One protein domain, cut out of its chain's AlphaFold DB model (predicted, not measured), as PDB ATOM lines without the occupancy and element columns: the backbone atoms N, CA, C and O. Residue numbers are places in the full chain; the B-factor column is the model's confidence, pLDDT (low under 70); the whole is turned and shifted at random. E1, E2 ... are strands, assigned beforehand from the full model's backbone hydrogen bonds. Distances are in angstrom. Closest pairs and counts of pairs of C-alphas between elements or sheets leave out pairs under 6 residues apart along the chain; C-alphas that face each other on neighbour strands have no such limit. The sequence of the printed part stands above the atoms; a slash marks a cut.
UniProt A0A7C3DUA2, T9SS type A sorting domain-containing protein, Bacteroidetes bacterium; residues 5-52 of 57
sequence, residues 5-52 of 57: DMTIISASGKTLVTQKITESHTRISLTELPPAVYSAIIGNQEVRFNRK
ATOM      1  N   ASP A   5     289.624 278.301 165.673       89.00
ATOM      2  CA  ASP A   5     290.133 279.659 165.534       89.00
ATOM      3  C   ASP A   5     289.446 280.360 164.360       89.00
ATOM      4  O   ASP A   5     289.292 279.802 163.269       89.00
ATOM      5  N   MET A   6     289.020 281.594 164.615       90.06
ATOM      6  CA  MET A   6     288.545 282.539 163.621       90.06
ATOM      7  C   MET A   6     289.597 283.614 163.402       90.06
ATOM      8  O   MET A   6     290.017 284.284 164.347       90.06
ATOM      9  N   THR A   7     289.989 283.819 162.152       92.38
ATOM     10  CA  THR A   7     291.001 284.803 161.767       92.38
ATOM     11  C   THR A   7     290.427 285.793 160.765       92.38
ATOM     12  O   THR A   7     289.869 285.391 159.750       92.38
ATOM     13  N   ILE A   8     290.580 287.091 161.024       92.06
ATOM     14  CA  ILE A   8     290.252 288.159 160.075       92.06
ATOM     15  C   ILE A   8     291.528 288.626 159.388       92.06
ATOM     16  O   ILE A   8     292.500 288.986 160.052       92.06
ATOM     17  N   ILE A   9     291.500 288.672 158.061       93.81
ATOM     18  CA  ILE A   9     292.629 289.016 157.202       93.81
ATOM     19  C   ILE A   9     292.244 290.211 156.324       93.81
ATOM     20  O   ILE A   9     291.138 290.269 155.779       93.81
ATOM     21  N   SER A  10     293.146 291.185 156.203       92.62
ATOM     22  CA  SER A  10     293.010 292.315 155.281       92.62
ATOM     23  C   SER A  10     293.165 291.881 153.820       92.62
ATOM     24  O   SER A  10     293.765 290.851 153.521       92.62
ATOM     25  N   ALA A  11     292.748 292.734 152.883       88.88
ATOM     26  CA  ALA A  11     293.027 292.539 151.458       88.88
ATOM     27  C   ALA A  11     294.528 292.382 151.119       88.88
ATOM     28  O   ALA A  11     294.864 291.807 150.091       88.88
ATOM     29  N   SER A  12     295.434 292.868 151.976       92.12
ATOM     30  CA  SER A  12     296.886 292.709 151.807       92.12
ATOM     31  C   SER A  12     297.428 291.391 152.375       92.12
ATOM     32  O   SER A  12     298.642 291.229 152.462       92.12
ATOM     33  N   GLY A  13     296.563 290.493 152.855       91.19
ATOM     34  CA  GLY A  13     296.963 289.245 153.508       91.19
ATOM     35  C   GLY A  13     297.422 289.406 154.963       91.19
ATOM     36  O   GLY A  13     297.915 288.452 155.555       91.19
ATOM     37  N   LYS A  14     297.271 290.594 155.566       92.06
ATOM     38  CA  LYS A  14     297.674 290.828 156.961       92.06
ATOM     39  C   LYS A  14     296.586 290.329 157.908       92.06
ATOM     40  O   LYS A  14     295.447 290.784 157.822       92.06
ATOM     41  N   THR A  15     296.953 289.484 158.865       93.06
ATOM     42  CA  THR A  15     296.074 289.119 159.983       93.06
ATOM     43  C   THR A  15     295.797 290.331 160.867       93.06
ATOM     44  O   THR A  15     296.720 291.014 161.318       93.06
ATOM     45  N   LEU A  16     294.519 290.606 161.102       90.19
ATOM     46  CA  LEU A  16     294.039 291.732 161.903       90.19
ATOM     47  C   LEU A  16     293.504 291.280 163.257       90.19
ATOM     48  O   LEU A  16     293.722 291.958 164.255       90.19
ATOM     49  N   VAL A  17     292.802 290.147 163.285       89.81
ATOM     50  CA  VAL A  17     292.179 289.594 164.491       89.81
ATOM     51  C   VAL A  17     292.299 288.079 164.442       89.81
ATOM     52  O   VAL A  17     292.052 287.489 163.393       89.81
ATOM     53  N   THR A  18     292.612 287.462 165.578       90.81
ATOM     54  CA  THR A  18     292.477 286.018 165.792       90.81
ATOM     55  C   THR A  18     291.693 285.802 167.079       90.81
ATOM     56  O   THR A  18     292.056 286.356 168.115       90.81
ATOM     57  N   GLN A  19     290.613 285.024 167.021       88.00
ATOM     58  CA  GLN A  19     289.769 284.734 168.173       88.00
ATOM     59  C   GLN A  19     289.341 283.270 168.187       88.00
ATOM     60  O   GLN A  19     288.959 282.713 167.163       88.00
ATOM     61  N   LYS A  20     289.355 282.666 169.374       88.75
ATOM     62  CA  LYS A  20     288.878 281.304 169.586       88.75
ATOM     63  C   LYS A  20     287.353 281.291 169.713       88.75
ATOM     64  O   LYS A  20     286.800 281.962 170.582       88.75
ATOM     65  N   ILE A  21     286.689 280.519 168.865       87.00
ATOM     66  CA  ILE A  21     285.254 280.238 168.907       87.00
ATOM     67  C   ILE A  21     285.042 278.985 169.753       87.00
ATOM     68  O   ILE A  21     285.435 277.884 169.367       87.00
ATOM     69  N   THR A  22     284.413 279.150 170.914       84.94
ATOM     70  CA  THR A  22     284.016 278.049 171.812       84.94
ATOM     71  C   THR A  22     282.503 277.833 171.857       84.94
ATOM     72  O   THR A  22     282.042 276.831 172.398       84.94
ATOM     73  N   GLU A  23     281.729 278.742 171.262       83.50
ATOM     74  CA  GLU A  23     280.263 278.763 171.290       83.50
ATOM     75  C   GLU A  23     279.673 278.758 169.873       83.50
ATOM     76  O   GLU A  23     280.372 279.001 168.892       83.50
ATOM     77  N   SER A  24     278.374 278.471 169.748       79.00
ATOM     78  CA  SER A  24     277.672 278.433 168.453       79.00
ATOM     79  C   SER A  24     277.509 279.797 167.797       79.00
ATOM     80  O   SER A  24     277.353 279.870 166.582       79.00
ATOM     81  N   HIS A  25     277.578 280.868 168.584       77.19
ATOM     82  CA  HIS A  25     277.511 282.235 168.101       77.19
ATOM     83  C   HIS A  25     278.632 283.038 168.753       77.19
ATOM     84  O   HIS A  25     278.781 283.047 169.969       77.19
ATOM     85  N   THR A  26     279.434 283.725 167.948       78.50
ATOM     86  CA  THR A  26     280.484 284.624 168.435       78.50
ATOM     87  C   THR A  26     280.356 285.940 167.694       78.50
ATOM     88  O   THR A  26     280.253 285.970 166.468       78.50
ATOM     89  N   ARG A  27     280.318 287.043 168.442       81.44
ATOM     90  CA  ARG A  27     280.240 288.388 167.876       81.44
ATOM     91  C   ARG A  27     281.614 289.034 167.950       81.44
ATOM     92  O   ARG A  27     282.127 289.256 169.041       81.44
ATOM     93  N   ILE A  28     282.171 289.376 166.794       77.75
ATOM     94  CA  ILE A  28     283.444 290.095 166.699       77.75
ATOM     95  C   ILE A  28     283.154 291.543 166.327       77.75
ATOM     96  O   ILE A  28     282.510 291.814 165.310       77.75
ATOM     97  N   SER A  29     283.614 292.483 167.153       79.81
ATOM     98  CA  SER A  29     283.533 293.901 166.812       79.81
ATOM     99  C   SER A  29     284.701 294.281 165.913       79.81
ATOM    100  O   SER A  29     285.857 294.176 166.307       79.81
ATOM    101  N   LEU A  30     284.391 294.750 164.706       77.69
ATOM    102  CA  LEU A  30     285.371 295.247 163.736       77.69
ATOM    103  C   LEU A  30     285.300 296.772 163.604       77.69
ATOM    104  O   LEU A  30     285.605 297.309 162.545       77.69
ATOM    105  N   THR A  31     284.843 297.470 164.649       71.75
ATOM    106  CA  THR A  31     284.433 298.886 164.629       71.75
ATOM    107  C   THR A  31     285.491 299.844 164.083       71.75
ATOM    108  O   THR A  31     285.129 300.816 163.422       71.75
ATOM    109  N   GLU A  32     286.775 299.522 164.216       75.81
ATOM    110  CA  GLU A  32     287.898 300.390 163.827       75.81
ATOM    111  C   GLU A  32     288.574 300.000 162.500       75.81
ATOM    112  O   GLU A  32     289.528 300.643 162.073       75.81
ATOM    113  N   LEU A  33     288.080 298.972 161.800       82.44
ATOM    114  CA  LEU A  33     288.650 298.582 160.509       82.44
ATOM    115  C   LEU A  33     288.319 299.589 159.388       82.44
ATOM    116  O   LEU A  33     287.147 299.886 159.167       82.44
ATOM    117  N   PRO A  34     289.282 300.108 158.617       85.56
ATOM    118  CA  PRO A  34     288.951 300.999 157.509       85.56
ATOM    119  C   PRO A  34     287.992 300.324 156.505       85.56
ATOM    120  O   PRO A  34     287.899 299.099 156.444       85.56
ATOM    121  N   PRO A  35     287.238 301.084 155.701       88.19
ATOM    122  CA  PRO A  35     286.418 300.489 154.652       88.19
ATOM    123  C   PRO A  35     287.282 299.746 153.629       88.19
ATOM    124  O   PRO A  35     288.098 300.353 152.938       88.19
ATOM    125  N   ALA A  36     287.126 298.426 153.565       89.69
ATOM    126  CA  ALA A  36     287.886 297.538 152.695       89.69
ATOM    127  C   ALA A  36     287.214 296.158 152.604       89.69
ATOM    128  O   ALA A  36     286.232 295.860 153.294       89.69
ATOM    129  N   VAL A  37     287.769 295.306 151.744       91.44
ATOM    130  CA  VAL A  37     287.439 293.880 151.690       91.44
ATOM    131  C   VAL A  37     288.301 293.122 152.695       91.44
ATOM    132  O   VAL A  37     289.505 293.368 152.809       91.44
ATOM    133  N   TYR A  38     287.668 292.188 153.394       92.75
ATOM    134  CA  TYR A  38     288.270 291.336 154.407       92.75
ATOM    135  C   TYR A  38     287.886 289.876 154.171       92.75
ATOM    136  O   TYR A  38     286.800 289.591 153.656       92.75
ATOM    137  N   SER A  39     288.757 288.966 154.601       94.19
ATOM    138  CA  SER A  39     288.479 287.531 154.668       94.19
ATOM    139  C   SER A  39     288.402 287.096 156.127       94.19
ATOM    140  O   SER A  39     289.298 287.395 156.911       94.19
ATOM    141  N   ALA A  40     287.339 286.390 156.495       92.12
ATOM    142  CA  ALA A  40     287.228 285.647 157.739       92.12
ATOM    143  C   ALA A  40     287.503 284.169 157.456       92.12
ATOM    144  O   ALA A  40     286.808 283.569 156.642       92.12
ATOM    145  N   ILE A  41     288.486 283.584 158.130       92.69
ATOM    146  CA  ILE A  41     288.784 282.152 158.071       92.69
ATOM    147  C   ILE A  41     288.291 281.513 159.362       92.69
ATOM    148  O   ILE A  41     288.666 281.978 160.434       92.69
ATOM    149  N   ILE A  42     287.454 280.481 159.270       89.81
ATOM    150  CA  ILE A  42     286.937 279.715 160.412       89.81
ATOM    151  C   ILE A  42     287.145 278.233 160.102       89.81
ATOM    152  O   ILE A  42     286.452 277.662 159.255       89.81
ATOM    153  N   GLY A  43     288.133 277.609 160.746       85.25
ATOM    154  CA  GLY A  43     288.565 276.259 160.370       85.25
ATOM    155  C   GLY A  43     288.955 276.193 158.886       85.25
ATOM    156  O   GLY A  43     289.861 276.898 158.456       85.25
ATOM    157  N   ASN A  44     288.239 275.383 158.098       85.38
ATOM    158  CA  ASN A  44     288.487 275.212 156.657       85.38
ATOM    159  C   ASN A  44     287.594 276.097 155.764       85.38
ATOM    160  O   ASN A  44     287.545 275.893 154.552       85.38
ATOM    161  N   GLN A  45     286.839 277.033 156.344       89.31
ATOM    162  CA  GLN A  45     285.942 277.919 155.603       89.31
ATOM    163  C   GLN A  45     286.531 279.325 155.500       89.31
ATOM    164  O   GLN A  45     286.982 279.879 156.498       89.31
ATOM    165  N   GLU A  46     286.470 279.921 154.308       92.56
ATOM    166  CA  GLU A  46     286.775 281.336 154.076       92.56
ATOM    167  C   GLU A  46     285.484 282.080 153.704       92.56
ATOM    168  O   GLU A  46     284.774 281.698 152.774       92.56
ATOM    169  N   VAL A  47     285.195 283.173 154.409       90.75
ATOM    170  CA  VAL A  47     284.081 284.081 154.129       90.75
ATOM    171  C   VAL A  47     284.638 285.458 153.815       90.75
ATOM    172  O   VAL A  47     285.313 286.069 154.640       90.75
ATOM    173  N   ARG A  48     284.322 285.990 152.635       91.06
ATOM    174  CA  ARG A  48     284.719 287.346 152.241       91.06
ATOM    175  C   ARG A  48     283.596 288.327 152.510       91.06
ATOM    176  O   ARG A  48     282.453 288.090 152.125       91.06
ATOM    177  N   PHE A  49     283.930 289.456 153.121       88.62
ATOM    178  CA  PHE A  49     282.980 290.530 153.376       88.62
ATOM    179  C   PHE A  49     283.587 291.889 153.039       88.62
ATOM    180  O   PHE A  49     284.791 292.111 153.143       88.62
ATOM    181  N   ASN A  50     282.733 292.813 152.606       88.19
ATOM    182  CA  ASN A  50     283.125 294.172 152.262       88.19
ATOM    183  C   ASN A  50     282.566 295.133 153.311       88.19
ATOM    184  O   ASN A  50     281.346 295.300 153.415       88.19
ATOM    185  N   ARG A  51     283.455 295.782 154.068       83.56
ATOM    186  CA  ARG A  51     283.064 296.875 154.952       83.56
ATOM    187  C   ARG A  51     282.966 298.150 154.120       83.56
ATOM    188  O   ARG A  51     283.972 298.766 153.786       83.56
ATOM    189  N   LYS A  52     281.740 298.570 153.813       79.94
ATOM    190  CA  LYS A  52     281.472 299.876 153.197       79.94
ATOM    191  C   LYS A  52     281.414 300.966 154.271       79.94
ATOM    192  O   LYS A  52     281.094 300.680 155.425       79.94
TER     193      LYS A  52
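What this domain is: This is residues 5 to 52 of the 57 residues of the protein "T9SS type A sorting domain-containing protein" of Bacteroidetes bacterium (UniProt A0A7C3DUA2). One twisted sheet of four strands, built from two hairpins side by side, makes a wall, and a long loop, residues 22 to 36, arches over one face of it like a strap; the other face is left bare. The loop leaves the end of the edge strand E2 and passes over to the start of E3, in the other hairpin. The printed part has 48 residues with no named helix and four named strands, E1, E2, E3 and E4 along the chain; across the antiparallel sheet the order is E2, E1, E3, E4. The class is all strand. The whole is compact, with a radius of gyration of the C-alphas of 10.5 A, and the C-alphas span 28 by 21 by 14 A.

How they stand to each other: Begin at the two inner strands of the sheet, E1, residues 5 to 10, and E3, residues 37 to 42. They are antiparallel neighbours, with 164 degrees between their N-to-C directions. Look at C-alphas 8 and 40, which face each other 4.6 A apart; next to them N 7 and O 41 are within hydrogen-bond range at 2.8 A, and N 39 and O 9 at 3.0 A. From E1 go outward to E2, residues 15 to 21, an edge strand that forms a hairpin with E1. These two are antiparallel at 161 degrees, C-alphas 18 and 7 face each other at 4.5 A, and you will find N 8 and O 17 at 2.8 A and N 19 and O 6 at 2.8 A, both within hydrogen-bond range. From E3 go the other way to E4, residues 45 to 50, the second edge strand, which forms a hairpin with E3. Here the angle between directions is 157 degrees, C-alphas 39 and 48 face each other at 4.5 A, and N 40 and O 47, at 2.8 A, and N 49 and O 38, at 2.9 A, are within hydrogen-bond range. E2 and E4 are apart, and so are E2 and E3. From edge to edge the strands' lines turn by 53 degrees, and the way across the sheet turns by 36 degrees.

Where its parts are: Find C-alpha 5 of Asp 5 at (290.133, 279.659, 165.534); from there E1 runs 16.5 A to the C-alpha of Ser 10. E2, the longest strand by residues with 7, runs 16.6 A from the C-alpha of Thr 15 to that of Ile 21, which stands at (285.254, 280.238, 168.907). E3 covers 16.6 A from Val 37 to Ile 42, first to last C-alpha. E4 covers 16.8 A from Gln 45 to Asn 50, and its last C-alpha is at (283.125, 294.172, 152.262).

The domain as a whole: The two C-alphas farthest apart are those of Ser 12 and Glu 23, at 29.2 A; the first and last printed C-alphas, of Asp 5 and Lys 52, are 25.2 A apart. The links from E1 to E2, with 4 residues, and from E3 to E4, with 2 residues, are tight. The link from E2 to E3 is long, with 15 residues, and its C-alphas lie 8 to 16 A from the mean of all C-alphas. The printed part has no cut and runs from residue 5 to residue 52 of a full chain of 57. Read the B-factor column for the model's confidence: the mean pLDDT of the printed part is 87.1, and no printed residue is under 70.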